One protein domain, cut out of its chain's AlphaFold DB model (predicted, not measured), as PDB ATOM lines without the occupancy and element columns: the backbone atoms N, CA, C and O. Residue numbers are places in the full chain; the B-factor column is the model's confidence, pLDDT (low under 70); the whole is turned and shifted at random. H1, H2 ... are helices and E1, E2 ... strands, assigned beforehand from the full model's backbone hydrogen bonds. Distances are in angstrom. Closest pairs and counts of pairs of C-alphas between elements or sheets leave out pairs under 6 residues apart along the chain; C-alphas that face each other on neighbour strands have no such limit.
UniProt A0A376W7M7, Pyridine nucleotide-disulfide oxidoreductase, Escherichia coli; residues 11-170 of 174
ATOM      1  N   GLU A  11      22.793 -35.986  24.910       97.94
ATOM      2  CA  GLU A  11      23.086 -37.350  25.356       97.94
ATOM      3  C   GLU A  11      22.982 -38.348  24.200       97.94
ATOM      4  O   GLU A  11      23.924 -39.088  23.958       97.94
ATOM      5  N   GLU A  12      21.909 -38.291  23.409       97.94
ATOM      6  CA  GLU A  12      21.727 -39.175  22.251       97.94
ATOM      7  C   GLU A  12      22.791 -38.951  21.163       97.94
ATOM      8  O   GLU A  12      23.243 -39.914  20.538       97.94
ATOM      9  N   ILE A  13      23.228 -37.701  20.946       97.94
ATOM     10  CA  ILE A  13      24.347 -37.391  20.039       97.94
ATOM     11  C   ILE A  13      25.620 -38.082  20.529       97.94
ATOM     12  O   ILE A  13      26.285 -38.752  19.739       97.94
ATOM     13  N   LEU A  14      25.953 -37.943  21.814       98.19
ATOM     14  CA  LEU A  14      27.145 -38.560  22.389       98.19
ATOM     15  C   LEU A  14      27.055 -40.085  22.361       98.19
ATOM     16  O   LEU A  14      27.981 -40.723  21.867       98.19
ATOM     17  N   THR A  15      25.946 -40.667  22.819       98.25
ATOM     18  CA  THR A  15      25.704 -42.114  22.769       98.25
ATOM     19  C   THR A  15      25.932 -42.638  21.361       98.25
ATOM     20  O   THR A  15      26.705 -43.571  21.177       98.25
ATOM     21  N   ARG A  16      25.364 -41.984  20.342       97.88
ATOM     22  CA  ARG A  16      25.562 -42.401  18.954       97.88
ATOM     23  C   ARG A  16      27.018 -42.284  18.499       97.88
ATOM     24  O   ARG A  16      27.501 -43.212  17.864       97.88
ATOM     25  N   ILE A  17      27.715 -41.193  18.824       98.38
ATOM     26  CA  ILE A  17      29.142 -41.021  18.495       98.38
ATOM     27  C   ILE A  17      29.975 -42.162  19.091       98.38
ATOM     28  O   ILE A  17      30.777 -42.776  18.388       98.38
ATOM     29  N   PHE A  18      29.797 -42.447  20.380       98.06
ATOM     30  CA  PHE A  18      30.624 -43.409  21.101       98.06
ATOM     31  C   PHE A  18      30.282 -44.858  20.766       98.06
ATOM     32  O   PHE A  18      31.197 -45.642  20.507       98.06
ATOM     33  N   ASP A  19      28.997 -45.202  20.723       98.44
ATOM     34  CA  ASP A  19      28.548 -46.560  20.423       98.44
ATOM     35  C   ASP A  19      28.918 -46.949  18.989       98.44
ATOM     36  O   ASP A  19      29.457 -48.035  18.761       98.44
ATOM     37  N   GLU A  20      28.689 -46.057  18.018       98.50
ATOM     38  CA  GLU A  20      29.043 -46.305  16.619       98.50
ATOM     39  C   GLU A  20      30.561 -46.452  16.461       98.50
ATOM     40  O   GLU A  20      31.034 -47.411  15.844       98.50
ATOM     41  N   TYR A  21      31.345 -45.581  17.100       98.44
ATOM     42  CA  TYR A  21      32.800 -45.665  17.027       98.44
ATOM     43  C   TYR A  21      33.341 -46.942  17.680       98.44
ATOM     44  O   TYR A  21      34.258 -47.568  17.142       98.44
ATOM     45  N   GLN A  22      32.764 -47.376  18.803       98.31
ATOM     46  CA  GLN A  22      33.155 -48.617  19.471       98.31
ATOM     47  C   GLN A  22      32.827 -49.856  18.628       98.31
ATOM     48  O   GLN A  22      33.632 -50.786  18.575       98.31
ATOM     49  N   GLN A  23      31.660 -49.884  17.984       98.38
ATOM     50  CA  GLN A  23      31.162 -51.066  17.275       98.38
ATOM     51  C   GLN A  23      31.663 -51.157  15.831       98.38
ATOM     52  O   GLN A  23      31.920 -52.255  15.340       98.38
ATOM     53  N   GLN A  24      31.777 -50.021  15.144       98.38
ATOM     54  CA  GLN A  24      31.947 -49.956  13.688       98.38
ATOM     55  C   GLN A  24      33.196 -49.186  13.257       98.38
ATOM     56  O   GLN A  24      33.548 -49.220  12.080       98.38
ATOM     57  N   ARG A  25      33.896 -48.519  14.189       98.25
ATOM     58  CA  ARG A  25      34.996 -47.589  13.874       98.25
ATOM     59  C   ARG A  25      34.553 -46.508  12.884       98.25
ATOM     60  O   ARG A  25      35.295 -46.144  11.976       98.25
ATOM     61  N   SER A  26      33.344 -45.989  13.071       98.56
ATOM     62  CA  SER A  26      32.798 -44.859  12.324       98.56
ATOM     63  C   SER A  26      32.057 -43.906  13.254       98.56
ATOM     64  O   SER A  26      31.680 -44.277  14.363       98.56
ATOM     65  N   ILE A  27      31.875 -42.661  12.820       98.50
ATOM     66  CA  ILE A  27      31.013 -41.691  13.500       98.50
ATOM     67  C   ILE A  27      30.093 -41.072  12.452       98.50
ATOM     68  O   ILE A  27      30.572 -40.500  11.472       98.50
ATOM     69  N   PHE A  28      28.777 -41.181  12.659       97.00
ATOM     70  CA  PHE A  28      27.752 -40.725  11.714       97.00
ATOM     71  C   PHE A  28      27.958 -41.262  10.289       97.00
ATOM     72  O   PHE A  28      27.715 -40.564   9.308       97.00
ATOM     73  N   GLY A  29      28.408 -42.511  10.173       97.12
ATOM     74  CA  GLY A  29      28.675 -43.185   8.907       97.12
ATOM     75  C   GLY A  29      30.013 -42.830   8.257       97.12
ATOM     76  O   GLY A  29      30.333 -43.416   7.227       97.12
ATOM     77  N   ILE A  30      30.812 -41.926   8.838       98.19
ATOM     78  CA  ILE A  30      32.167 -41.623   8.360       98.19
ATOM     79  C   ILE A  30      33.140 -42.635   8.978       98.19
ATOM     80  O   ILE A  30      33.308 -42.623  10.202       98.19
ATOM     81  N   PRO A  31      33.788 -43.512   8.188       98.25
ATOM     82  CA  PRO A  31      34.771 -44.457   8.706       98.25
ATOM     83  C   PRO A  31      36.000 -43.739   9.268       98.25
ATOM     84  O   PRO A  31      36.446 -42.738   8.710       98.25
ATOM     85  N   GLU A  32      36.610 -44.289  10.316       97.88
ATOM     86  CA  GLU A  32      37.800 -43.726  10.968       97.88
ATOM     87  C   GLU A  32      38.956 -43.475   9.989       97.88
ATOM     88  O   GLU A  32      39.697 -42.507  10.132       97.88
ATOM     89  N   GLN A  33      39.097 -44.301   8.949       97.19
ATOM     90  CA  GLN A  33      40.138 -44.132   7.928       97.19
ATOM     91  C   GLN A  33      39.969 -42.839   7.110       97.19
ATOM     92  O   GLN A  33      40.909 -42.420   6.438       97.19
ATOM     93  N   GLN A  34      38.785 -42.222   7.150       97.44
ATOM     94  CA  GLN A  34      38.486 -40.935   6.525       97.44
ATOM     95  C   GLN A  34      38.592 -39.760   7.507       97.44
ATOM     96  O   GLN A  34      38.411 -38.613   7.099       97.44
ATOM     97  N   PHE A  35      38.898 -40.007   8.787       97.75
ATOM     98  CA  PHE A  35      39.094 -38.929   9.748       97.75
ATOM     99  C   PHE A  35      40.347 -38.133   9.389       97.75
ATOM    100  O   PHE A  35      41.464 -38.650   9.304       97.75
ATOM    101  N   TYR A  36      40.160 -36.836   9.185       95.69
ATOM    102  CA  TYR A  36      41.230 -35.934   8.815       95.69
ATOM    103  C   TYR A  36      42.146 -35.671  10.005       95.69
ATOM    104  O   TYR A  36      41.696 -35.174  11.035       95.69
ATOM    105  N   SER A  37      43.446 -35.909   9.830       91.25
ATOM    106  CA  SER A  37      44.477 -35.556  10.809       91.25
ATOM    107  C   SER A  37      45.275 -34.336  10.331       91.25
ATOM    108  O   SER A  37      45.899 -34.399   9.268       91.25
ATOM    109  N   PRO A  38      45.288 -33.219  11.081       87.31
ATOM    110  CA  PRO A  38      45.985 -32.009  10.668       87.31
ATOM    111  C   PRO A  38      47.505 -32.200  10.643       87.31
ATOM    112  O   PRO A  38      48.095 -32.893  11.474       87.31
ATOM    113  N   VAL A  39      48.161 -31.526   9.696       85.56
ATOM    114  CA  VAL A  39      49.624 -31.502   9.613       85.56
ATOM    115  C   VAL A  39      50.177 -30.661  10.761       85.56
ATOM    116  O   VAL A  39      49.893 -29.467  10.861       85.56
ATOM    117  N   LYS A  40      51.006 -31.271  11.614       82.44
ATOM    118  CA  LYS A  40      51.629 -30.587  12.756       82.44
ATOM    119  C   LYS A  40      52.387 -29.332  12.311       82.44
ATOM    120  O   LYS A  40      53.113 -29.354  11.319       82.44
ATOM    121  N   GLY A  41      52.232 -28.249  13.072       80.25
ATOM    122  CA  GLY A  41      52.917 -26.975  12.832       80.25
ATOM    123  C   GLY A  41      52.328 -26.114  11.710       80.25
ATOM    124  O   GLY A  41      52.837 -25.023  11.475       80.25
ATOM    125  N   LYS A  42      51.263 -26.562  11.030       85.00
ATOM    126  CA  LYS A  42      50.497 -25.729  10.098       85.00
ATOM    127  C   LYS A  42      49.203 -25.274  10.762       85.00
ATOM    128  O   LYS A  42      48.347 -26.092  11.077       85.00
ATOM    129  N   THR A  43      49.075 -23.971  10.956       90.88
ATOM    130  CA  THR A  43      47.858 -23.319  11.443       90.88
ATOM    131  C   THR A  43      47.565 -22.091  10.596       90.88
ATOM    132  O   THR A  43      48.431 -21.580   9.882       90.88
ATOM    133  N   VAL A  44      46.323 -21.634  10.661       92.12
ATOM    134  CA  VAL A  44      45.842 -20.437   9.983       92.12
ATOM    135  C   VAL A  44      45.275 -19.510  11.041       92.12
ATOM    136  O   VAL A  44      44.441 -19.932  11.841       92.12
ATOM    137  N   SER A  45      45.739 -18.262  11.047       92.88
ATOM    138  CA  SER A  45      45.255 -17.237  11.969       92.88
ATOM    139  C   SER A  45      44.194 -16.379  11.294       92.88
ATOM    140  O   SER A  45      44.436 -15.823  10.224       92.88
ATOM    141  N   VAL A  46      43.037 -16.242  11.936       89.75
ATOM    142  CA  VAL A  46      41.902 -15.453  11.448       89.75
ATOM    143  C   VAL A  46      41.324 -14.669  12.624       89.75
ATOM    144  O   VAL A  46      40.997 -15.249  13.651       89.75
ATOM    145  N   PHE A  47      41.244 -13.340  12.502       87.25
ATOM    146  CA  PHE A  47      40.684 -12.427  13.518       87.25
ATOM    147  C   PHE A  47      41.199 -12.615  14.964       87.25
ATOM    148  O   PHE A  47      40.485 -12.334  15.919       87.25
ATOM    149  N   GLY A  48      42.454 -13.045  15.139       87.81
ATOM    150  CA  GLY A  48      43.060 -13.262  16.462       87.81
ATOM    151  C   GLY A  48      42.863 -14.671  17.032       87.81
ATOM    152  O   GLY A  48      43.447 -14.985  18.065       87.81
ATOM    153  N   GLU A  49      42.123 -15.533  16.336       90.69
ATOM    154  CA  GLU A  49      42.017 -16.962  16.619       90.69
ATOM    155  C   GLU A  49      42.843 -17.791  15.628       90.69
ATOM    156  O   GLU A  49      43.290 -17.296  14.589       90.69
ATOM    157  N   THR A  50      43.046 -19.070  15.943       91.81
ATOM    158  CA  THR A  50      43.742 -20.027  15.081       91.81
ATOM    159  C   THR A  50      42.876 -21.246  14.786       91.81
ATOM    160  O   THR A  50      42.067 -21.682  15.602       91.81
ATOM    161  N   CYS A  51      43.059 -21.816  13.599       93.00
ATOM    162  CA  CYS A  51      42.477 -23.097  13.216       93.00
ATOM    163  C   CYS A  51      43.493 -23.936  12.427       93.00
ATOM    164  O   CYS A  51      44.467 -23.413  11.878       93.00
ATOM    165  N   ALA A  52      43.312 -25.255  12.394       93.50
ATOM    166  CA  ALA A  52      44.287 -26.171  11.801       93.50
ATOM    167  C   ALA A  52      44.210 -26.258  10.266       93.50
ATOM    168  O   ALA A  52      45.169 -26.691   9.628       93.50
ATOM    169  N   THR A  53      43.095 -25.847   9.655       93.06
ATOM    170  CA  THR A  53      42.925 -25.812   8.195       93.06
ATOM    171  C   THR A  53      42.194 -24.536   7.764       93.06
ATOM    172  O   THR A  53      41.323 -24.065   8.489       93.06
ATOM    173  N   PRO A  54      42.500 -23.974   6.578       91.94
ATOM    174  CA  PRO A  54      41.805 -22.798   6.043       91.94
ATOM    175  C   PRO A  54      40.451 -23.140   5.399       91.94
ATOM    176  O   PRO A  54      39.938 -22.348   4.615       91.94
ATOM    177  N   VAL A  55      39.909 -24.338   5.635       94.25
ATOM    178  CA  VAL A  55      38.713 -24.836   4.949       94.25
ATOM    179  C   VAL A  55      37.633 -25.208   5.950       94.25
ATOM    180  O   VAL A  55      37.912 -25.618   7.078       94.25
ATOM    181  N   GLY A  56      36.391 -25.106   5.509       95.50
ATOM    182  CA  GLY A  56      35.226 -25.589   6.223       95.50
ATOM    183  C   GLY A  56      33.943 -25.133   5.532       95.50
ATOM    184  O   GLY A  56      34.003 -24.477   4.488       95.50
ATOM    185  N   PRO A  57      32.790 -25.561   6.051       95.81
ATOM    186  CA  PRO A  57      31.502 -25.296   5.440       95.81
ATOM    187  C   PRO A  57      31.107 -23.828   5.617       95.81
ATOM    188  O   PRO A  57      31.317 -23.240   6.681       95.81
ATOM    189  N   ALA A  58      30.499 -23.278   4.567       93.25
ATOM    190  CA  ALA A  58      29.881 -21.960   4.589       93.25
ATOM    191  C   ALA A  58      28.554 -21.972   5.369       93.25
ATOM    192  O   ALA A  58      27.926 -23.027   5.527       93.25
ATOM    193  N   ALA A  59      28.099 -20.795   5.804       91.00
ATOM    194  CA  ALA A  59      26.836 -20.646   6.525       91.00
ATOM    195  C   ALA A  59      25.659 -21.154   5.679       91.00
ATOM    196  O   ALA A  59      25.337 -20.607   4.625       91.00
ATOM    197  N   GLY A  60      24.981 -22.205   6.144       87.62
ATOM    198  CA  GLY A  60      23.952 -22.859   5.343       87.62
ATOM    199  C   GLY A  60      23.295 -24.052   6.037       87.62
ATOM    200  O   GLY A  60      23.536 -24.288   7.223       87.62
ATOM    201  N   PRO A  61      22.461 -24.818   5.311       84.88
ATOM    202  CA  PRO A  61      21.789 -26.018   5.829       84.88
ATOM    203  C   PRO A  61      22.724 -26.974   6.588       84.88
ATOM    204  O   PRO A  61      22.377 -27.541   7.625       84.88
ATOM    205  N   HIS A  62      23.959 -27.109   6.101       88.81
ATOM    206  CA  HIS A  62      24.971 -28.003   6.656       88.81
ATOM    207  C   HIS A  62      25.591 -27.517   7.974       88.81
ATOM    208  O   HIS A  62      26.275 -28.291   8.632       88.81
ATOM    209  N   THR A  63      25.351 -26.277   8.400       92.25
ATOM    210  CA  THR A  63      25.919 -25.717   9.639       92.25
ATOM    211  C   THR A  63      24.850 -25.314  10.650       92.25
ATOM    212  O   THR A  63      25.098 -24.511  11.547       92.25
ATOM    213  N   GLN A  64      23.650 -25.891  10.519       90.62
ATOM    214  CA  GLN A  64      22.542 -25.717  11.461       90.62
ATOM    215  C   GLN A  64      22.470 -26.830  12.523       90.62
ATOM    216  O   GLN A  64      22.049 -26.570  13.644       90.62
ATOM    217  N   LEU A  65      22.875 -28.056  12.172       92.62
ATOM    218  CA  LEU A  65      22.798 -29.241  13.033       92.62
ATOM    219  C   LEU A  65      24.160 -29.599  13.628       92.62
ATOM    220  O   LEU A  65      25.167 -29.625  12.912       92.62
ATOM    221  N   ALA A  66      24.181 -29.977  14.905       96.56
ATOM    222  CA  ALA A  66      25.405 -30.357  15.601       96.56
ATOM    223  C   ALA A  66      26.119 -31.541  14.931       96.56
ATOM    224  O   ALA A  66      27.342 -31.532  14.806       96.56
ATOM    225  N   GLN A  67      25.378 -32.536  14.434       95.94
ATOM    226  CA  GLN A  67      25.959 -33.704  13.760       95.94
ATOM    227  C   GLN A  67      26.662 -33.316  12.455       95.94
ATOM    228  O   GLN A  67      27.716 -33.862  12.132       95.94
ATOM    229  N   ASN A  68      26.121 -32.344  11.716       95.25
ATOM    230  CA  ASN A  68      26.729 -31.879  10.469       95.25
ATOM    231  C   ASN A  68      28.017 -31.081  10.742       95.25
ATOM    232  O   ASN A  68      29.014 -31.228  10.039       95.25
ATOM    233  N   ILE A  69      28.036 -30.297  11.822       97.75
ATOM    234  CA  ILE A  69      29.245 -29.603  12.281       97.75
ATOM    235  C   ILE A  69      30.316 -30.618  12.721       97.75
ATOM    236  O   ILE A  69      31.481 -30.492  12.338       97.75
ATOM    237  N   VAL A  70      29.919 -31.655  13.468       98.25
ATOM    238  CA  VAL A  70      30.809 -32.751  13.891       98.25
ATOM    239  C   VAL A  70      31.388 -33.496  12.691       98.25
ATOM    240  O   VAL A  70      32.601 -33.681  12.626       98.25
ATOM    241  N   THR A  71      30.562 -33.886  11.720       97.50
ATOM    242  CA  THR A  71      31.035 -34.581  10.509       97.50
ATOM    243  C   THR A  71      31.980 -33.711   9.687       97.50
ATOM    244  O   THR A  71      33.049 -34.186   9.316       97.50
ATOM    245  N   SER A  72      31.668 -32.424   9.506       97.50
ATOM    246  CA  SER A  72      32.577 -31.455   8.883       97.50
ATOM    247  C   SER A  72      33.946 -31.427   9.573       97.50
ATOM    248  O   SER A  72      34.984 -31.465   8.907       97.50
ATOM    249  N   TRP A  73      33.978 -31.386  10.909       97.94
ATOM    250  CA  TRP A  73      35.237 -31.422  11.649       97.94
ATOM    251  C   TRP A  73      35.960 -32.765  11.496       97.94
ATOM    252  O   TRP A  73      37.166 -32.785  11.239       97.94
ATOM    253  N   LEU A  74      35.255 -33.894  11.568       97.94
ATOM    254  CA  LEU A  74      35.862 -35.211  11.355       97.94
ATOM    255  C   LEU A  74      36.554 -35.298   9.992       97.94
ATOM    256  O   LEU A  74      37.634 -35.874   9.900       97.94
ATOM    257  N   THR A  75      36.002 -34.659   8.959       97.00
ATOM    258  CA  THR A  75      36.550 -34.669   7.594       97.00
ATOM    259  C   THR A  75      37.454 -33.473   7.267       97.00
ATOM    260  O   THR A  75      37.823 -33.280   6.112       97.00
ATOM    261  N   GLY A  76      37.854 -32.675   8.262       95.94
ATOM    262  CA  GLY A  76      38.925 -31.675   8.121       95.94
ATOM    263  C   GLY A  76      38.494 -30.212   8.032       95.94
ATOM    264  O   GLY A  76      39.359 -29.339   7.936       95.94
ATOM    265  N   GLY A  77      37.197 -29.918   8.124       96.75
ATOM    266  CA  GLY A  77      36.691 -28.557   8.279       96.75
ATOM    267  C   GLY A  77      37.105 -27.970   9.629       96.75
ATOM    268  O   GLY A  77      36.896 -28.589  10.674       96.75
ATOM    269  N   ARG A  78      37.741 -26.799   9.630       95.44
ATOM    270  CA  ARG A  78      38.176 -26.102  10.852       95.44
ATOM    271  C   ARG A  78      37.761 -24.641  10.899       95.44
ATOM    272  O   ARG A  78      37.715 -24.097  11.993       95.44
ATOM    273  N   PHE A  79      37.414 -24.028   9.774       96.12
ATOM    274  CA  PHE A  79      36.755 -22.724   9.749       96.12
ATOM    275  C   PHE A  79      35.282 -22.928   9.395       96.12
ATOM    276  O   PHE A  79      34.950 -23.151   8.235       96.12
ATOM    277  N   ILE A  80      34.415 -22.962  10.405       97.12
ATOM    278  CA  ILE A  80      33.015 -23.372  10.258       97.12
ATOM    279  C   ILE A  80      32.135 -22.138  10.396       97.12
ATOM    280  O   ILE A  80      31.995 -21.591  11.490       97.12
ATOM    281  N   GLU A  81      31.523 -21.716   9.297       94.88
ATOM    282  CA  GLU A  81      30.538 -20.643   9.314       94.88
ATOM    283  C   GLU A  81      29.185 -21.209   9.752       94.88
ATOM    284  O   GLU A  81      28.530 -21.961   9.030       94.88
ATOM    285  N   LEU A  82      28.764 -20.879  10.967       93.75
ATOM    286  CA  LEU A  82      27.483 -21.293  11.519       93.75
ATOM    287  C   LEU A  82      26.337 -20.656  10.733       93.75
ATOM    288  O   LEU A  82      26.438 -19.514  10.274       93.75
ATOM    289  N   LYS A  83      25.230 -21.394  10.603       90.56
ATOM    290  CA  LYS A  83      24.012 -20.870   9.982       90.56
ATOM    291  C   LYS A  83      23.625 -19.546  10.657       90.56
ATOM    292  O   LYS A  83      23.688 -19.410  11.875       90.56
ATOM    293  N   THR A  84      23.250 -18.557   9.852       85.75
ATOM    294  CA  THR A  84      22.876 -17.231  10.350       85.75
ATOM    295  C   THR A  84      21.706 -17.322  11.326       85.75
ATOM    296  O   THR A  84      20.682 -17.935  11.031       85.75
ATOM    297  N   VAL A  85      21.840 -16.663  12.473       82.81
ATOM    298  CA  VAL A  85      20.783 -16.561  13.485       82.81
ATOM    299  C   VAL A  85      20.194 -15.153  13.492       82.81
ATOM    300  O   VAL A  85      20.909 -14.164  13.308       82.81
ATOM    301  N   GLN A  86      18.876 -15.051  13.668       77.25
ATOM    302  CA  GLN A  86      18.154 -13.778  13.657       77.25
ATOM    303  C   GLN A  86      16.875 -13.831  14.496       77.25
ATOM    304  O   GLN A  86      16.345 -14.905  14.749       77.25
ATOM    305  N   ILE A  87      16.331 -12.663  14.840       74.00
ATOM    306  CA  ILE A  87      15.068 -12.530  15.589       74.00
ATOM    307  C   ILE A  87      13.848 -13.012  14.785       74.00
ATOM    308  O   ILE A  87      12.878 -13.487  15.371       74.00
ATOM    309  N   LEU A  88      13.873 -12.904  13.450       74.62
ATOM    310  CA  LEU A  88      12.816 -13.434  12.577       74.62
ATOM    311  C   LEU A  88      13.001 -14.948  12.381       74.62
ATOM    312  O   LEU A  88      13.327 -15.417  11.294       74.62
ATOM    313  N   ASP A  89      12.830 -15.704  13.462       72.06
ATOM    314  CA  ASP A  89      13.111 -17.142  13.550       72.06
ATOM    315  C   ASP A  89      11.865 -18.040  13.419       72.06
ATOM    316  O   ASP A  89      11.901 -19.235  13.711       72.06
ATOM    317  N   ARG A  90      10.747 -17.444  12.984       73.44
ATOM    318  CA  ARG A  90       9.439 -18.086  12.752       73.44
ATOM    319  C   ARG A  90       8.877 -17.715  11.384       73.44
ATOM    320  O   ARG A  90       7.707 -17.361  11.262       73.44
ATOM    321  N   LEU A  91       9.745 -17.689  10.382       72.94
ATOM    322  CA  LEU A  91       9.307 -17.520   9.006       72.94
ATOM    323  C   LEU A  91       8.653 -18.830   8.557       72.94
ATOM    324  O   LEU A  91       9.168 -19.904   8.840       72.94
ATOM    325  N   GLU A  92       7.494 -18.727   7.913       73.06
ATOM    326  CA  GLU A  92       6.873 -19.846   7.210       73.06
ATOM    327  C   GLU A  92       7.134 -19.632   5.719       73.06
ATOM    328  O   GLU A  92       6.670 -18.646   5.139       73.06
ATOM    329  N   LEU A  93       7.929 -20.513   5.116       72.44
ATOM    330  CA  LEU A  93       8.247 -20.493   3.691       72.44
ATOM    331  C   LEU A  93       7.786 -21.796   3.043       72.44
ATOM    332  O   LEU A  93       7.847 -22.867   3.644       72.44
ATOM    333  N   GLU A  94       7.332 -21.714   1.792       75.62
ATOM    334  CA  GLU A  94       6.978 -22.914   1.037       75.62
ATOM    335  C   GLU A  94       8.230 -23.756   0.757       75.62
ATOM    336  O   GLU A  94       9.254 -23.255   0.285       75.62
ATOM    337  N   LYS A  95       8.135 -25.056   1.046       76.50
ATOM    338  CA  LYS A  95       9.158 -26.056   0.729       76.50
ATOM    339  C   LYS A  95       8.648 -26.939  -0.418       76.50
ATOM    340  O   LYS A  95       7.470 -27.307  -0.399       76.50
ATOM    341  N   PRO A  96       9.491 -27.338  -1.388       77.75
ATOM    342  CA  PRO A  96      10.941 -27.138  -1.472       77.75
ATOM    343  C   PRO A  96      11.339 -25.683  -1.778       77.75
ATOM    344  O   PRO A  96      10.774 -25.063  -2.668       77.75
ATOM    345  N   CYS A  97      12.335 -25.153  -1.065       76.12
ATOM    346  CA  CYS A  97      12.861 -23.793  -1.276       76.12
ATOM    347  C   CYS A  97      14.251 -23.781  -1.936       76.12
ATOM    348  O   CYS A  97      14.725 -22.734  -2.374       76.12
ATOM    349  N   ILE A  98      14.888 -24.951  -2.016       79.94
ATOM    350  CA  ILE A  98      16.110 -25.200  -2.776       79.94
ATOM    351  C   ILE A  98      15.760 -26.187  -3.886       79.94
ATOM    352  O   ILE A  98      15.254 -27.280  -3.608       79.94
ATOM    353  N   ASP A  99      16.029 -25.787  -5.125       83.81
ATOM    354  CA  ASP A  99      15.979 -26.662  -6.293       83.81
ATOM    355  C   ASP A  99      17.337 -27.355  -6.428       83.81
ATOM    356  O   ASP A  99      18.301 -26.785  -6.939       83.81
ATOM    357  N   ALA A 100      17.444 -28.539  -5.827       81.31
ATOM    358  CA  ALA A 100      18.647 -29.351  -5.877       81.31
ATOM    359  C   ALA A 100      18.485 -30.444  -6.933       81.31
ATOM    360  O   ALA A 100      17.500 -31.182  -6.913       81.31
ATOM    361  N   GLU A 101      19.472 -30.566  -7.821       84.00
ATOM    362  CA  GLU A 101      19.492 -31.614  -8.849       84.00
ATOM    363  C   GLU A 101      19.789 -33.007  -8.254       84.00
ATOM    364  O   GLU A 101      19.332 -34.009  -8.799       84.00
ATOM    365  N   ASP A 102      20.479 -33.054  -7.105       80.25
ATOM    366  CA  ASP A 102      20.904 -34.268  -6.389       80.25
ATOM    367  C   ASP A 102      20.534 -34.216  -4.878       80.25
ATOM    368  O   ASP A 102      19.573 -33.565  -4.459       80.25
ATOM    369  N   GLU A 103      21.288 -34.917  -4.020       72.25
ATOM    370  CA  GLU A 103      21.079 -34.990  -2.570       72.25
ATOM    371  C   GLU A 103      21.352 -33.648  -1.872       72.25
ATOM    372  O   GLU A 103      22.482 -33.163  -1.809       72.25
ATOM    373  N   CYS A 104      20.312 -33.058  -1.284       69.06
ATOM    374  CA  CYS A 104      20.416 -31.805  -0.546       69.06
ATOM    375  C   CYS A 104      19.485 -31.782   0.671       69.06
ATOM    376  O   CYS A 104      18.409 -32.387   0.681       69.06
ATOM    377  N   PHE A 105      19.880 -31.025   1.695       66.44
ATOM    378  CA  PHE A 105      18.964 -30.600   2.745       66.44
ATOM    379  C   PHE A 105      18.108 -29.455   2.213       66.44
ATOM    380  O   PHE A 105      18.582 -28.329   2.076       66.44
ATOM    381  N   ASN A 106      16.837 -29.738   1.938       63.38
ATOM    382  CA  ASN A 106      15.881 -28.728   1.502       63.38
ATOM    383  C   ASN A 106      15.366 -27.908   2.692       63.38
ATOM    384  O   ASN A 106      14.217 -28.042   3.110       63.38
ATOM    385  N   THR A 107      16.270 -27.134   3.286       59.66
ATOM    386  CA  THR A 107      16.004 -26.282   4.449       59.66
ATOM    387  C   THR A 107      16.069 -24.815   4.037       59.66
ATOM    388  O   THR A 107      16.832 -24.455   3.143       59.66
ATOM    389  N   GLU A 108      15.323 -23.968   4.732       65.62
ATOM    390  CA  GLU A 108      15.094 -22.560   4.385       65.62
ATOM    391  C   GLU A 108      16.342 -21.649   4.297       65.62
ATOM    392  O   GLU A 108      17.430 -21.934   4.818       65.62
ATOM    393  N   TRP A 109      16.146 -20.479   3.666       58.41
ATOM    394  CA  TRP A 109      17.163 -19.438   3.451       58.41
ATOM    395  C   TRP A 109      17.802 -18.974   4.769       58.41
ATOM    396  O   TRP A 109      19.029 -18.920   4.854       58.41
ATOM    397  N   SER A 110      17.038 -18.718   5.834       61.31
ATOM    398  CA  SER A 110      17.592 -18.103   7.050       61.31
ATOM    399  C   SER A 110      17.936 -19.074   8.180       61.31
ATOM    400  O   SER A 110      19.049 -18.996   8.676       61.31
ATOM    401  N   THR A 111      17.030 -19.970   8.586       67.44
ATOM    402  CA  THR A 111      17.214 -21.008   9.630       67.44
ATOM    403  C   THR A 111      15.849 -21.645   9.919       67.44
ATOM    404  O   THR A 111      14.859 -20.922   9.947       67.44
ATOM    405  N   GLU A 112      15.773 -22.957  10.168       76.56
ATOM    406  CA  GLU A 112      14.523 -23.585  10.668       76.56
ATOM    407  C   GLU A 112      14.408 -23.540  12.198       76.56
ATOM    408  O   GLU A 112      13.380 -23.882  12.793       76.56
ATOM    409  N   PHE A 113      15.499 -23.179  12.864       83.44
ATOM    410  CA  PHE A 113      15.570 -23.142  14.307       83.44
ATOM    411  C   PHE A 113      15.349 -21.744  14.849       83.44
ATOM    412  O   PHE A 113      15.925 -20.769  14.368       83.44
ATOM    413  N   THR A 114      14.574 -21.707  15.934       86.06
ATOM    414  CA  THR A 114      14.520 -20.546  16.813       86.06
ATOM    415  C   THR A 114      15.912 -20.231  17.347       86.06
ATOM    416  O   THR A 114      16.737 -21.140  17.474       86.06
ATOM    417  N   LEU A 115      16.161 -18.986  17.758       84.56
ATOM    418  CA  LEU A 115      17.444 -18.570  18.346       84.56
ATOM    419  C   LEU A 115      17.921 -19.536  19.438       84.56
ATOM    420  O   LEU A 115      19.070 -19.967  19.438       84.56
ATOM    421  N   LEU A 116      17.007 -19.946  20.326       86.38
ATOM    422  CA  LEU A 116      17.312 -20.886  21.408       86.38
ATOM    423  C   LEU A 116      17.710 -22.281  20.900       86.38
ATOM    424  O   LEU A 116      18.588 -22.910  21.480       86.38
ATOM    425  N   LYS A 117      17.073 -22.773  19.832       89.06
ATOM    426  CA  LYS A 117      17.395 -24.083  19.250       89.06
ATOM    427  C   LYS A 117      18.713 -24.042  18.480       89.06
ATOM    428  O   LYS A 117      19.498 -24.970  18.595       89.06
ATOM    429  N   ALA A 118      18.966 -22.970  17.729       90.38
ATOM    430  CA  ALA A 118      20.237 -22.783  17.039       90.38
ATOM    431  C   ALA A 118      21.391 -22.709  18.049       90.38
ATOM    432  O   ALA A 118      22.383 -23.419  17.913       90.38
ATOM    433  N   TRP A 119      21.209 -21.931  19.121       89.50
ATOM    434  CA  TRP A 119      22.150 -21.871  20.237       89.50
ATOM    435  C   TRP A 119      22.418 -23.250  20.857       89.50
ATOM    436  O   TRP A 119      23.576 -23.624  21.041       89.50
ATOM    437  N   ASP A 120      21.365 -24.024  21.129       93.38
ATOM    438  CA  ASP A 120      21.467 -25.377  21.683       93.38
ATOM    439  C   ASP A 120      22.286 -26.306  20.764       93.38
ATOM    440  O   ASP A 120      23.191 -26.997  21.226       93.38
ATOM    441  N   GLU A 121      22.067 -26.267  19.448       94.88
ATOM    442  CA  GLU A 121      22.856 -27.050  18.485       94.88
ATOM    443  C   GLU A 121      24.328 -26.624  18.421       94.88
ATOM    444  O   GLU A 121      25.220 -27.478  18.392       94.88
ATOM    445  N   TYR A 122      24.619 -25.323  18.451       95.12
ATOM    446  CA  TYR A 122      26.002 -24.838  18.425       95.12
ATOM    447  C   TYR A 122      26.747 -25.172  19.714       95.12
ATOM    448  O   TYR A 122      27.929 -25.515  19.668       95.12
ATOM    449  N   LEU A 123      26.063 -25.138  20.859       95.44
ATOM    450  CA  LEU A 123      26.633 -25.550  22.137       95.44
ATOM    451  C   LEU A 123      26.915 -27.058  22.171       95.44
ATOM    452  O   LEU A 123      28.001 -27.467  22.586       95.44
ATOM    453  N   LYS A 124      25.988 -27.887  21.679       97.75
ATOM    454  CA  LYS A 124      26.212 -29.334  21.518       97.75
ATOM    455  C   LYS A 124      27.424 -29.615  20.642       97.75
ATOM    456  O   LYS A 124      28.279 -30.410  21.028       97.75
ATOM    457  N   ALA A 125      27.508 -28.955  19.486       97.81
ATOM    458  CA  ALA A 125      28.638 -29.098  18.578       97.81
ATOM    459  C   ALA A 125      29.947 -28.700  19.266       97.81
ATOM    460  O   ALA A 125      30.908 -29.458  19.222       97.81
ATOM    461  N   TRP A 126      29.969 -27.562  19.963       96.75
ATOM    462  CA  TRP A 126      31.139 -27.083  20.698       96.75
ATOM    463  C   TRP A 126      31.678 -28.132  21.680       96.75
ATOM    464  O   TRP A 126      32.849 -28.508  21.605       96.75
ATOM    465  N   PHE A 127      30.821 -28.666  22.555       97.62
ATOM    466  CA  PHE A 127      31.231 -29.697  23.512       97.62
ATOM    467  C   PHE A 127      31.647 -31.004  22.832       97.62
ATOM    468  O   PHE A 127      32.661 -31.591  23.215       97.62
ATOM    469  N   ALA A 128      30.902 -31.454  21.819       98.19
ATOM    470  CA  ALA A 128      31.235 -32.667  21.080       98.19
ATOM    471  C   ALA A 128      32.604 -32.552  20.392       98.19
ATOM    472  O   ALA A 128      33.405 -33.480  20.471       98.19
ATOM    473  N   LEU A 129      32.908 -31.411  19.766       97.50
ATOM    474  CA  LEU A 129      34.191 -31.190  19.100       97.50
ATOM    475  C   LEU A 129      35.358 -31.179  20.084       97.50
ATOM    476  O   LEU A 129      36.361 -31.832  19.821       97.50
ATOM    477  N   HIS A 130      35.226 -30.519  21.236       96.12
ATOM    478  CA  HIS A 130      36.268 -30.557  22.267       96.12
ATOM    479  C   HIS A 130      36.543 -31.974  22.783       96.12
ATOM    480  O   HIS A 130      37.694 -32.345  23.020       96.12
ATOM    481  N   LEU A 131      35.495 -32.784  22.934       96.44
ATOM    482  CA  LEU A 131      35.626 -34.176  23.348       96.44
ATOM    483  C   LEU A 131      36.337 -35.018  22.279       96.44
ATOM    484  O   LEU A 131      37.261 -35.768  22.592       96.44
ATOM    485  N   LEU A 132      35.956 -34.851  21.012       96.81
ATOM    486  CA  LEU A 132      36.591 -35.531  19.883       96.81
ATOM    487  C   LEU A 132      38.047 -35.088  19.689       96.81
ATOM    488  O   LEU A 132      38.906 -35.921  19.406       96.81
ATOM    489  N   GLU A 133      38.364 -33.811  19.902       94.50
ATOM    490  CA  GLU A 133      39.742 -33.317  19.919       94.50
ATOM    491  C   GLU A 133      40.580 -34.029  20.973       94.50
ATOM    492  O   GLU A 133      41.652 -34.536  20.653       94.50
ATOM    493  N   ALA A 134      40.073 -34.142  22.202       94.19
ATOM    494  CA  ALA A 134      40.780 -34.835  23.274       94.19
ATOM    495  C   ALA A 134      41.049 -36.316  22.946       94.19
ATOM    496  O   ALA A 134      42.076 -36.859  23.352       94.19
ATOM    497  N   MET A 135      40.156 -36.966  22.197       94.38
ATOM    498  CA  MET A 135      40.286 -38.377  21.824       94.38
ATOM    499  C   MET A 135      41.213 -38.617  20.632       94.38
ATOM    500  O   MET A 135      42.016 -39.547  20.654       94.38
ATOM    501  N   PHE A 136      41.069 -37.820  19.573       93.94
ATOM    502  CA  PHE A 136      41.687 -38.092  18.274       93.94
ATOM    503  C   PHE A 136      42.871 -37.179  17.962       93.94
ATOM    504  O   PHE A 136      43.755 -37.559  17.197       93.94
ATOM    505  N   GLN A 137      42.879 -35.960  18.503       90.44
ATOM    506  CA  GLN A 137      43.846 -34.910  18.166       90.44
ATOM    507  C   GLN A 137      44.306 -34.133  19.411       90.44
ATOM    508  O   GLN A 137      44.284 -32.899  19.389       90.44
ATOM    509  N   PRO A 138      44.728 -34.811  20.503       86.88
ATOM    510  CA  PRO A 138      45.118 -34.123  21.726       86.88
ATOM    511  C   PRO A 138      46.270 -33.157  21.442       86.88
ATOM    512  O   PRO A 138      47.268 -33.512  20.805       86.88
ATOM    513  N   SER A 139      46.112 -31.913  21.891       82.19
ATOM    514  CA  SER A 139      47.045 -30.830  21.608       82.19
ATOM    515  C   SER A 139      47.152 -29.862  22.776       82.19
ATOM    516  O   SER A 139      46.144 -29.482  23.366       82.19
ATOM    517  N   ASP A 140      48.368 -29.381  23.032       78.25
ATOM    518  CA  ASP A 140      48.623 -28.289  23.979       78.25
ATOM    519  C   ASP A 140      48.296 -26.906  23.375       78.25
ATOM    520  O   ASP A 140      48.350 -25.889  24.060       78.25
ATOM    521  N   SER A 141      47.957 -26.857  22.080       75.31
ATOM    522  CA  SER A 141      47.728 -25.620  21.309       75.31
ATOM    523  C   SER A 141      46.333 -25.012  21.500       75.31
ATOM    524  O   SER A 141      46.033 -23.988  20.889       75.31
ATOM    525  N   GLY A 142      45.470 -25.650  22.298       84.31
ATOM    526  CA  GLY A 142      44.044 -25.330  22.388       84.31
ATOM    527  C   GLY A 142      43.218 -25.954  21.257       84.31
ATOM    528  O   GLY A 142      43.664 -26.891  20.592       84.31
ATOM    529  N   LYS A 143      41.995 -25.439  21.056       91.12
ATOM    530  CA  LYS A 143      41.069 -25.921  20.017       91.12
ATOM    531  C   LYS A 143      41.633 -25.714  18.612       91.12
ATOM    532  O   LYS A 143      42.269 -24.702  18.329       91.12
ATOM    533  N   SER A 144      41.353 -26.645  17.708       93.50
ATOM    534  CA  SER A 144      41.832 -26.633  16.321       93.50
ATOM    535  C   SER A 144      40.876 -25.959  15.339       93.50
ATOM    536  O   SER A 144      41.208 -25.853  14.157       93.50
ATOM    537  N   PHE A 145      39.700 -25.523  15.785       95.19
ATOM    538  CA  PHE A 145      38.642 -24.981  14.936       95.19
ATOM    539  C   PHE A 145      38.173 -23.598  15.396       95.19
ATOM    540  O   PHE A 145      38.303 -23.214  16.558       95.19
ATOM    541  N   ILE A 146      37.588 -22.862  14.462       95.56
ATOM    542  CA  ILE A 146      36.917 -21.582  14.645       95.56
ATOM    543  C   ILE A 146      35.466 -21.792  14.234       95.56
ATOM    544  O   ILE A 146      35.186 -22.292  13.142       95.56
ATOM    545  N   PHE A 147      34.550 -21.401  15.111       95.12
ATOM    546  CA  PHE A 147      33.208 -21.068  14.670       95.12
ATOM    547  C   PHE A 147      33.259 -19.621  14.199       95.12
ATOM    548  O   PHE A 147      33.890 -18.781  14.836       95.12
ATOM    549  N   ASN A 148      32.640 -19.347  13.059       92.56
ATOM    550  CA  ASN A 148      32.361 -18.006  12.582       92.56
ATOM    551  C   ASN A 148      30.843 -17.850  12.533       92.56
ATOM    552  O   ASN A 148      30.152 -18.709  11.998       92.56
ATOM    553  N   MET A 149      30.305 -16.801  13.140       87.12
ATOM    554  CA  MET A 149      28.863 -16.639  13.276       87.12
ATOM    555  C   MET A 149      28.449 -15.264  12.794       87.12
ATOM    556  O   MET A 149      29.017 -14.250  13.194       87.12
ATOM    557  N   SER A 150      27.409 -15.252  11.967       80.94
ATOM    558  CA  SER A 150      26.710 -14.038  11.568       80.94
ATOM    559  C   SER A 150      25.424 -13.912  12.381       80.94
ATOM    560  O   SER A 150      24.630 -14.854  12.432       80.94
ATOM    561  N   VAL A 151      25.229 -12.753  13.013       78.00
ATOM    562  CA  VAL A 151      24.068 -12.457  13.864       78.00
ATOM    563  C   VAL A 151      23.326 -11.254  13.301       78.00
ATOM    564  O   VAL A 151      23.917 -10.188  13.137       78.00
ATOM    565  N   GLY A 152      22.025 -11.426  13.057       66.75
ATOM    566  CA  GLY A 152      21.106 -10.351  12.690       66.75
ATOM    567  C   GLY A 152      21.348  -9.714  11.313       66.75
ATOM    568  O   GLY A 152      22.403  -9.840  10.698       66.75
ATOM    569  N   TYR A 153      20.337  -8.989  10.824       68.50
ATOM    570  CA  TYR A 153      20.410  -8.221   9.567       68.50
ATOM    571  C   TYR A 153      20.460  -6.704   9.784       68.50
ATOM    572  O   TYR A 153      20.698  -5.947   8.842       68.50
ATOM    573  N   ASN A 154      20.221  -6.234  11.012       72.19
ATOM    574  CA  ASN A 154      20.270  -4.820  11.353       72.19
ATOM    575  C   ASN A 154      20.829  -4.595  12.767       72.19
ATOM    576  O   ASN A 154      20.839  -5.482  13.619       72.19
ATOM    577  N   LEU A 155      21.304  -3.373  13.016       80.56
ATOM    578  CA  LEU A 155      21.907  -2.983  14.292       80.56
ATOM    579  C   LEU A 155      20.921  -3.051  15.465       80.56
ATOM    580  O   LEU A 155      21.329  -3.292  16.598       80.56
ATOM    581  N   GLU A 156      19.642  -2.780  15.207       80.38
ATOM    582  CA  GLU A 156      18.607  -2.809  16.238       80.38
ATOM    583  C   GLU A 156      18.425  -4.219  16.796       80.38
ATOM    584  O   GLU A 156      18.406  -4.376  18.012       80.38
ATOM    585  N   GLY A 157      18.377  -5.230  15.924       73.31
ATOM    586  CA  GLY A 157      18.265  -6.632  16.305       73.31
ATOM    587  C   GLY A 157      19.465  -7.111  17.115       73.31
ATOM    588  O   GLY A 157      19.292  -7.586  18.231       73.31
ATOM    589  N   ILE A 158      20.679  -6.826  16.630       74.12
ATOM    590  CA  ILE A 158      21.935  -7.194  17.310       74.12
ATOM    591  C   ILE A 158      22.012  -6.608  18.731       74.12
ATOM    592  O   ILE A 158      22.593  -7.205  19.636       74.12
ATOM    593  N   LYS A 159      21.425  -5.427  18.956       75.38
ATOM    594  CA  LYS A 159      21.394  -4.776  20.275       75.38
ATOM    595  C   LYS A 159      20.375  -5.386  21.244       75.38
ATOM    596  O   LYS A 159      20.378  -5.004  22.416       75.38
ATOM    597  N   GLN A 160      19.504  -6.293  20.802       70.69
ATOM    598  CA  GLN A 160      18.520  -6.932  21.671       70.69
ATOM    599  C   GLN A 160      19.160  -8.005  22.559       70.69
ATOM    600  O   GLN A 160      20.126  -8.677  22.202       70.69
ATOM    601  N   THR A 161      18.588  -8.204  23.745       63.62
ATOM    602  CA  THR A 161      19.088  -9.155  24.750       63.62
ATOM    603  C   THR A 161      19.055 -10.612  24.289       63.62
ATOM    604  O   THR A 161      19.864 -11.404  24.767       63.62
ATOM    605  N   ALA A 162      18.140 -10.965  23.379       60.38
ATOM    606  CA  ALA A 162      18.034 -12.311  22.818       60.38
ATOM    607  C   ALA A 162      19.268 -12.675  21.969       60.38
ATOM    608  O   ALA A 162      19.864 -13.726  22.192       60.38
ATOM    609  N   ASP A 163      19.719 -11.768  21.100       57.69
ATOM    610  CA  ASP A 163      20.947 -11.935  20.310       57.69
ATOM    611  C   ASP A 163      22.203 -11.818  21.195       57.69
ATOM    612  O   ASP A 163      23.194 -12.527  21.002       57.69
ATOM    613  N   ALA A 164      22.151 -10.996  22.251       55.25
ATOM    614  CA  ALA A 164      23.251 -10.852  23.205       55.25
ATOM    615  C   ALA A 164      23.595 -12.154  23.961       55.25
ATOM    616  O   ALA A 164      24.749 -12.343  24.351       55.25
ATOM    617  N   ALA A 165      22.626 -13.053  24.177       53.41
ATOM    618  CA  ALA A 165      22.876 -14.365  24.782       53.41
ATOM    619  C   ALA A 165      23.733 -15.260  23.872       53.41
ATOM    620  O   ALA A 165      24.623 -15.956  24.358       53.41
ATOM    621  N   VAL A 166      23.519 -15.167  22.557       58.44
ATOM    622  CA  VAL A 166      24.304 -15.874  21.540       58.44
ATOM    623  C   VAL A 166      25.705 -15.251  21.404       58.44
ATOM    624  O   VAL A 166      26.697 -15.966  21.285       58.44
ATOM    625  N   HIS A 167      25.827 -13.924  21.532       56.38
ATOM    626  CA  HIS A 167      27.122 -13.230  21.509       56.38
ATOM    627  C   HIS A 167      28.039 -13.540  22.704       56.38
ATOM    628  O   HIS A 167      29.249 -13.658  22.517       56.38
ATOM    629  N   ARG A 168      27.511 -13.691  23.930       51.72
ATOM    630  CA  ARG A 168      28.347 -13.926  25.132       51.72
ATOM    631  C   ARG A 168      29.180 -15.208  25.070       51.72
ATOM    632  O   ARG A 168      30.205 -15.283  25.740       51.72
ATOM    633  N   GLN A 169      28.772 -16.180  24.258       49.75
ATOM    634  CA  GLN A 169      29.495 -17.433  24.050       49.75
ATOM    635  C   GLN A 169      30.835 -17.237  23.310       49.75
ATOM    636  O   GLN A 169      31.767 -18.003  23.534       49.75
ATOM    637  N   TYR A 170      30.959 -16.195  22.474       50.81
ATOM    638  CA  TYR A 170      32.175 -15.916  21.693       50.81
ATOM    639  C   TYR A 170      33.295 -15.244  22.485       50.81
ATOM    640  O   TYR A 170      34.461 -15.408  22.143       50.81
TER     641      TYR A 170
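Overview. This is residues 11 to 170 of the 174 residues of the protein "Pyridine nucleotide-disulfide oxidoreductase" of Escherichia coli (UniProt A0A376W7M7). Two parallel strands, E3 and E4, form a ribbon; H2 and the long helix H3 pack side by side next to E3, and H1 lies beyond them. The E1 and E2 hairpin meets the ribbon's beginning through Cys 51, H4 and H5 lie near E4's end, and residues 86 to 114 form a long loop. The 160 printed residues, under half in named elements, are of mixed class in the order H1 E1 E2 H2 E3 H3 E4 H4 H5. The whole is compact, with a radius of gyration of the C-alphas of 16.6 A and spans of 43 by 37 by 31 A.

Along the chain. Find C-alpha 79 at (36.755, -22.724, 9.749); E3, residues 79 to 85, runs 17.5 A from there. E4, residues 146 to 151, is 15.8 A long. H3, residues 115 to 136, runs 31.1 A to (41.687, -38.092, 18.274). Look for H2 at residues 66 to 74, H1 at 11 to 24 with 19.3 A, E1 at 44 to 46, E2 at 49 to 51, H4 at 155 to 158 and H5 at 161 to 167.

Arrangement. At E3 and E4 you find N 82 and O 148 at 2.8 A. E3, H3 and E4 make a strand-helix-strand unit, parallel neighbours joined through a helix, with a right-handed crossover. H3 touches H2 with residues 121 to 129 alone, at a shallow tilt of 31 degrees; the C-alphas of Ala 66 and Ala 125 are closest, 4.6 A apart. H3 and H5 only just touch, with 3 pairs of C-alphas within 8 A, Trp 119 and Val 166 closest at 6.5 A. H1 is close to H3 but not clearly touching: the C-alphas of Leu 14 and Ala 128 are closest, 7.3 A apart. In the antiparallel hairpin E1 and E2, N 44 and O 51 are 2.8 A apart. Every O i to N i+4 pair is within hydrogen-bond range in H1, H2 and H3, 2 of 3 in H5; H4 is too short for one.

Size, cuts and confidence. The C-alphas of Gln 23 and Glu 156 are the two farthest apart, 49.9 A. The printed part has no cut; the links H1 to E1, E2 to H2 and E3 to H3 are long. Look for pLDDT under 70 at residues 104 to 111, 152 to 153 and 161 to 170.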